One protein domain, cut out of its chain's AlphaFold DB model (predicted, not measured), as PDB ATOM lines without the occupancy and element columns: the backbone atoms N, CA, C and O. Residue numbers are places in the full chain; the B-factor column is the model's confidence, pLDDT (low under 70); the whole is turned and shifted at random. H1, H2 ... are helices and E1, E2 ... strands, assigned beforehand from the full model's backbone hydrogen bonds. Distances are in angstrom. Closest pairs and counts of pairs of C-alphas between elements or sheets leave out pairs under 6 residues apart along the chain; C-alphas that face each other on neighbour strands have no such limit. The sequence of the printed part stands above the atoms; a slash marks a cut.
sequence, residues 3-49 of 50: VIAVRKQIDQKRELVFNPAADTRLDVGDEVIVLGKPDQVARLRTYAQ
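This is residues 3 to 49 of the 50 residues of the protein "RCK C-terminal domain-containing protein" of Gemmatimonadetes bacterium (UniProt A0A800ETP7). A small, narrow wall of three antiparallel strands, E2, E1 and E3 side by side, has one helix, H1, beyond its E3 edge, and a long loop, residues 19 to 30, passes over one face of the wall from E2 at one edge to E3 at the other. After E3 the printed part turns and folds back as H1, whose first residues stick out: residues 37 to 43, of which 38 to 43 belong to H1, stand free. The printed part has 47 residues with three named strands and one named helix, in the order E1, E2, E3, H1 along the chain; the sheet's order is E2, E1, E3, antiparallel throughout, and the class is mixed, helices and strands. The whole is only just compact, close to loose, with a radius of gyration of the C-alphas of 11.4 A, and elongated, with spans of 33 by 22 by 17 A.

Start at C-alpha 3, at (223.422, 155.249, 195.580), where the strand E1 begins. E1 covers residues 3 to 10, Val 3 to Ile 10, and measures 19.6 A from first to last C-alpha; with 8 residues it is the longest strand. Pass Asp 11 and Gln 12 and find C-alpha 13 at (212.277, 138.832, 202.550), where E2 begins; it covers residues 13 to 18 over 16.2 A. Residues 19 to 30 then hold no named element. The next strand, E3, covers residues 31 to 35, Glu 31 to Leu 35, over 13.3 A. After Gly 36 and Lys 37 comes the helix H1, residues 38 to 47, 14.4 A from first to last C-alpha; find its end at C-alpha 47, at (226.324, 148.988, 182.564).

Begin with E1, the inner strand of the sheet, and look first to E2, an edge strand. E1 and E2 form a hairpin: they are antiparallel, with 158 degrees between their N-to-C directions. C-alphas 7 and 16 face each other at 4.6 A, and so do C-alphas 5 and 18, at 4.4 A. Look here for N 8 and O 15, 2.8 A apart, and N 15 and O 8, 3.0 A apart, both within hydrogen-bond range. On the other side of E1 is E3, the second edge strand, antiparallel to E1 with 171 degrees between their directions. C-alphas 6 and 32 face each other at 4.6 A; N 7 and O 31, at 2.8 A, and N 33 and O 5, also at 2.8 A, are within hydrogen-bond range. E2 and E3 are apart. The sheet's C-alphas lie up to 2.9 A off the best plane through them. From E3 go on to H1: their closest C-alphas are those of Val 34 and Val 41, 7.8 A apart, and their centres are 11.3 A apart. H1 is apart from E1 and from E2. H1 is not on the sheet, but only just, with 4 pairs of C-alphas within 10 A. In H1 every O i to N i+4 pair is within hydrogen-bond range.

The two C-alphas farthest apart are those of Asp 11 and Asp 39, at 33.9 A, while the first and last printed C-alphas, those of Val 3 and Gln 49, are 17.5 A apart. The links from E1 to E2 and from E3 to H1 are tight, with 2 residues each. The link from E2 to E3 is long, with 12 residues; their C-alphas lie 6 to 13 A from the mean of all C-alphas. The printed part has no cut from residue 3 to residue 49. In the B-factor column of this predicted model you find a mean pLDDT of 92.8 over the printed part, and no printed residue is under 70.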
ATOM      1  N   VAL A   3     224.253 156.334 195.045       95.56
ATOM      2  CA  VAL A   3     223.422 155.249 195.580       95.56
ATOM      3  C   VAL A   3     222.879 155.709 196.926       95.56
ATOM      4  O   VAL A   3     223.653 156.102 197.792       95.56
ATOM      5  N   ILE A   4     221.557 155.694 197.091       96.88
ATOM      6  CA  ILE A   4     220.906 156.147 198.331       96.88
ATOM      7  C   ILE A   4     220.374 154.984 199.166       96.88
ATOM      8  O   ILE A   4     220.289 155.095 200.389       96.88
ATOM      9  N   ALA A   5     220.043 153.863 198.522       96.94
ATOM     10  CA  ALA A   5     219.634 152.643 199.197       96.94
ATOM     11  C   ALA A   5     219.814 151.413 198.299       96.94
ATOM     12  O   ALA A   5     219.856 151.521 197.072       96.94
ATOM     13  N   VAL A   6     219.865 150.241 198.923       96.62
ATOM     14  CA  VAL A   6     219.781 148.937 198.258       96.62
ATOM     15  C   VAL A   6     218.656 148.148 198.910       96.62
ATOM     16  O   VAL A   6     218.598 148.041 200.136       96.62
ATOM     17  N   ARG A   7     217.753 147.597 198.100       96.19
ATOM     18  CA  ARG A   7     216.788 146.600 198.553       96.19
ATOM     19  C   ARG A   7     217.394 145.218 198.341       96.19
ATOM     20  O   ARG A   7     217.567 144.800 197.198       96.19
ATOM     21  N   LYS A   8     217.699 144.538 199.441       94.00
ATOM     22  CA  LYS A   8     218.235 143.181 199.474       94.00
ATOM     23  C   LYS A   8     217.122 142.146 199.359       94.00
ATOM     24  O   LYS A   8     216.087 142.293 200.019       94.00
ATOM     25  N   GLN A   9     217.351 141.094 198.579       89.12
ATOM     26  CA  GLN A   9     216.476 139.920 198.527       89.12
ATOM     27  C   GLN A   9     217.120 138.763 199.311       89.12
ATOM     28  O   GLN A   9     217.965 138.045 198.786       89.12
ATOM     29  N   ILE A  10     216.715 138.569 200.572       82.94
ATOM     30  CA  ILE A  10     217.284 137.554 201.482       82.94
ATOM     31  C   ILE A  10     216.174 136.599 201.905       82.94
ATOM     32  O   ILE A  10     215.201 137.039 202.510       82.94
ATOM     33  N   ASP A  11     216.297 135.306 201.591       77.94
ATOM     34  CA  ASP A  11     215.370 134.250 202.036       77.94
ATOM     35  C   ASP A  11     213.883 134.637 201.910       77.94
ATOM     36  O   ASP A  11     213.090 134.514 202.844       77.94
ATOM     37  N   GLN A  12     213.512 135.153 200.731       74.50
ATOM     38  CA  GLN A  12     212.165 135.635 200.372       74.50
ATOM     39  C   GLN A  12     211.695 136.917 201.084       74.50
ATOM     40  O   GLN A  12     210.587 137.392 200.823       74.50
ATOM     41  N   LYS A  13     212.526 137.527 201.931       80.12
ATOM     42  CA  LYS A  13     212.277 138.832 202.550       80.12
ATOM     43  C   LYS A  13     212.999 139.942 201.788       80.12
ATOM     44  O   LYS A  13     214.096 139.761 201.266       80.12
ATOM     45  N   ARG A  14     212.355 141.110 201.749       86.00
ATOM     46  CA  ARG A  14     212.909 142.344 201.182       86.00
ATOM     47  C   ARG A  14     213.384 143.240 202.315       86.00
ATOM     48  O   ARG A  14     212.551 143.773 203.047       86.00
ATOM     49  N   GLU A  15     214.690 143.423 202.436       92.44
ATOM     50  CA  GLU A  15     215.300 144.324 203.418       92.44
ATOM     51  C   GLU A  15     215.833 145.584 202.730       92.44
ATOM     52  O   GLU A  15     216.255 145.535 201.579       92.44
ATOM     53  N   LEU A  16     215.773 146.730 203.407       94.44
ATOM     54  CA  LEU A  16     216.223 148.017 202.878       94.44
ATOM     55  C   LEU A  16     217.453 148.496 203.645       94.44
ATOM     56  O   LEU A  16     217.370 148.788 204.835       94.44
ATOM     57  N   VAL A  17     218.570 148.631 202.933       94.69
ATOM     58  CA  VAL A  17     219.816 149.201 203.448       94.69
ATOM     59  C   VAL A  17     219.929 150.633 202.944       94.69
ATOM     60  O   VAL A  17     220.093 150.864 201.745       94.69
ATOM     61  N   PHE A  18     219.820 151.601 203.850       96.19
ATOM     62  CA  PHE A  18     219.989 153.022 203.541       96.19
ATOM     63  C   PHE A  18     221.451 153.433 203.656       96.19
ATOM     64  O   PHE A  18     222.140 152.968 204.559       96.19
ATOM     65  N   ASN A  19     221.894 154.336 202.774       95.19
ATOM     66  CA  ASN A  19     223.283 154.800 202.706       95.19
ATOM     67  C   ASN A  19     224.286 153.625 202.771       95.19
ATOM     68  O   ASN A  19     225.032 153.505 203.746       95.19
ATOM     69  N   PRO A  20     224.246 152.714 201.781       94.62
ATOM     70  CA  PRO A  20     225.065 151.510 201.804       94.62
ATOM     71  C   PRO A  20     226.552 151.865 201.890       94.62
ATOM     72  O   PRO A  20     227.015 152.821 201.263       94.62
ATOM     73  N   ALA A  21     227.307 151.070 202.645       94.88
ATOM     74  CA  ALA A  21     228.757 151.190 202.695       94.88
ATOM     75  C   ALA A  21     229.370 150.909 201.312       94.88
ATOM     76  O   ALA A  21     228.780 150.198 200.495       94.88
ATOM     77  N   ALA A  22     230.558 151.454 201.046       92.25
ATOM     78  CA  ALA A  22     231.208 151.340 199.737       92.25
ATOM     79  C   ALA A  22     231.554 149.890 199.344       92.25
ATOM     80  O   ALA A  22     231.681 149.586 198.161       92.25
ATOM     81  N   ASP A  23     231.683 149.004 200.328       94.31
ATOM     82  CA  ASP A  23     231.939 147.570 200.198       94.31
ATOM     83  C   ASP A  23     230.656 146.718 200.235       94.31
ATOM     84  O   ASP A  23     230.729 145.488 200.266       94.31
ATOM     85  N   THR A  24     229.474 147.346 200.200       93.12
ATOM     86  CA  THR A  24     228.197 146.622 200.138       93.12
ATOM     87  C   THR A  24     228.157 145.761 198.884       93.12
ATOM     88  O   THR A  24     228.115 146.257 197.756       93.12
ATOM     89  N   ARG A  25     228.125 144.445 199.085       92.81
ATOM     90  CA  ARG A  25     227.992 143.474 198.002       92.81
ATOM     91  C   ARG A  25     226.583 143.534 197.419       92.81
ATOM     92  O   ARG A  25     225.613 143.563 198.173       92.81
ATOM     93  N   LEU A  26     226.476 143.521 196.095       92.81
ATOM     94  CA  LEU A  26     225.217 143.374 195.369       92.81
ATOM     95  C   LEU A  26     225.092 141.940 194.862       92.81
ATOM     96  O   LEU A  26     226.055 141.397 194.318       92.81
ATOM     97  N   ASP A  27     223.909 141.362 195.018       92.06
ATOM     98  CA  ASP A  27     223.592 140.021 194.540       92.06
ATOM     99  C   ASP A  27     222.492 140.086 193.466       92.06
ATOM    100  O   ASP A  27     221.763 141.074 193.336       92.06
ATOM    101  N   VAL A  28     222.382 139.037 192.647       90.31
ATOM    102  CA  VAL A  28     221.349 138.974 191.602       90.31
ATOM    103  C   VAL A  28     219.966 139.019 192.252       90.31
ATOM    104  O   VAL A  28     219.649 138.199 193.109       90.31
ATOM    105  N   GLY A  29     219.132 139.958 191.805       89.56
ATOM    106  CA  GLY A  29     217.797 140.195 192.359       89.56
ATOM    107  C   GLY A  29     217.722 141.366 193.342       89.56
ATOM    108  O   GLY A  29     216.612 141.794 193.656       89.56
ATOM    109  N   ASP A  30     218.858 141.923 193.771       93.25
ATOM    110  CA  ASP A  30     218.877 143.166 194.541       93.25
ATOM    111  C   ASP A  30     218.429 144.361 193.679       93.25
ATOM    112  O   ASP A  30     218.751 144.467 192.491       93.25
ATOM    113  N   GLU A  31     217.716 145.308 194.293       94.56
ATOM    114  CA  GLU A  31     217.317 146.560 193.641       94.56
ATOM    115  C   GLU A  31     218.171 147.715 194.175       94.56
ATOM    116  O   GLU A  31     218.113 148.061 195.357       94.56
ATOM    117  N   VAL A  32     218.944 148.362 193.303       94.94
ATOM    118  CA  VAL A  32     219.723 149.554 193.665       94.94
ATOM    119  C   VAL A  32     218.882 150.806 193.433       94.94
ATOM    120  O   VAL A  32     218.404 151.059 192.326       94.94
ATOM    121  N   ILE A  33     218.731 151.625 194.472       95.69
ATOM    122  CA  ILE A  33     218.009 152.896 194.420       95.69
ATOM    123  C   ILE A  33     219.037 154.023 194.314       95.69
ATOM    124  O   ILE A  33     219.865 154.227 195.206       95.69
ATOM    125  N   VAL A  34     218.974 154.766 193.208       96.50
ATOM    126  CA  VAL A  34     219.937 155.821 192.875       96.50
ATOM    127  C   VAL A  34     219.259 157.163 192.650       96.50
ATOM    128  O   VAL A  34     218.121 157.234 192.189       96.50
ATOM    129  N   LEU A  35     220.001 158.237 192.911       97.19
ATOM    130  CA  LEU A  35     219.628 159.598 192.544       97.19
ATOM    131  C   LEU A  35     220.671 160.167 191.576       97.19
ATOM    132  O   LEU A  35     221.877 160.153 191.839       97.19
ATOM    133  N   GLY A  36     220.225 160.673 190.431       96.44
ATOM    134  CA  GLY A  36     221.106 161.213 189.402       96.44
ATOM    135  C   GLY A  36     220.332 161.856 188.261       96.44
ATOM    136  O   GLY A  36     219.104 161.829 188.235       96.44
ATOM    137  N   LYS A  37     221.065 162.436 187.309       98.25
ATOM    138  CA  LYS A  37     220.467 162.962 186.076       98.25
ATOM    139  C   LYS A  37     219.962 161.803 185.191       98.25
ATOM    140  O   LYS A  37     220.533 160.711 185.268       98.25
ATOM    141  N   PRO A  38     218.944 162.012 184.337       97.38
ATOM    142  CA  PRO A  38     218.374 160.944 183.507       97.38
ATOM    143  C   PRO A  38     219.397 160.191 182.640       97.38
ATOM    144  O   PRO A  38     219.341 158.966 182.542       97.38
ATOM    145  N   ASP A  39     220.377 160.897 182.072       97.75
ATOM    146  CA  ASP A  39     221.464 160.325 181.269       97.75
ATOM    147  C   ASP A  39     222.391 159.411 182.089       97.75
ATOM    148  O   ASP A  39     222.818 158.359 181.611       97.75
ATOM    149  N   GLN A  40     222.663 159.768 183.347       97.38
ATOM    150  CA  GLN A  40     223.461 158.950 184.263       97.38
ATOM    151  C   GLN A  40     222.738 157.651 184.627       97.38
ATOM    152  O   GLN A  40     223.356 156.587 184.644       97.38
ATOM    153  N   VAL A  41     221.426 157.732 184.876       96.12
ATOM    154  CA  VAL A  41     220.592 156.559 185.178       96.12
ATOM    155  C   VAL A  41     220.523 155.621 183.972       96.12
ATOM    156  O   VAL A  41     220.643 154.409 184.137       96.12
ATOM    157  N   ALA A  42     220.384 156.162 182.757       95.56
ATOM    158  CA  ALA A  42     220.392 155.363 181.534       95.56
ATOM    159  C   ALA A  42     221.720 154.607 181.355       95.56
ATOM    160  O   ALA A  42     221.709 153.396 181.143       95.56
ATOM    161  N   ARG A  43     222.861 155.289 181.534       96.06
ATOM    162  CA  ARG A  43     224.192 154.657 181.462       96.06
ATOM    163  C   ARG A  43     224.377 153.554 182.503       96.06
ATOM    164  O   ARG A  43     224.937 152.514 182.171       96.06
ATOM    165  N   LEU A  44     223.890 153.752 183.732       94.44
ATOM    166  CA  LEU A  44     223.954 152.724 184.776       94.44
ATOM    167  C   LEU A  44     223.148 151.477 184.393       94.44
ATOM    168  O   LEU A  44     223.626 150.365 184.594       94.44
ATOM    169  N   ARG A  45     221.947 151.651 183.827       92.75
ATOM    170  CA  ARG A  45     221.127 150.517 183.370       92.75
ATOM    171  C   ARG A  45     221.839 149.705 182.294       92.75
ATOM    172  O   ARG A  45     221.824 148.486 182.377       92.75
ATOM    173  N   THR A  46     222.484 150.368 181.334       95.44
ATOM    174  CA  THR A  46     223.291 149.687 180.311       95.44
ATOM    175  C   THR A  46     224.486 148.963 180.928       95.44
ATOM    176  O   THR A  46     224.736 147.815 180.585       95.44
ATOM    177  N   TYR A  47     225.194 149.602 181.864       92.50
ATOM    178  CA  TYR A  47     226.324 148.988 182.564       92.50
ATOM    179  C   TYR A  47     225.922 147.725 183.340       92.50
ATOM    180  O   TYR A  47     226.640 146.738 183.298       92.50
ATOM    181  N   ALA A  48     224.768 147.732 184.012       89.12
ATOM    182  CA  ALA A  48     224.300 146.600 184.817       89.12
ATOM    183  C   ALA A  48     223.749 145.415 183.995       89.12
ATOM    184  O   ALA A  48     223.408 144.386 184.571       89.12
ATOM    185  N   GLN A  49     223.600 145.574 182.676       85.75
ATOM    186  CA  GLN A  49     223.156 144.521 181.754       85.75
ATOM    187  C   GLN A  49     224.316 143.823 181.026       85.75
ATOM    188  O   GLN A  49     224.066 142.829 180.346       85.75
TER     189      GLN A  49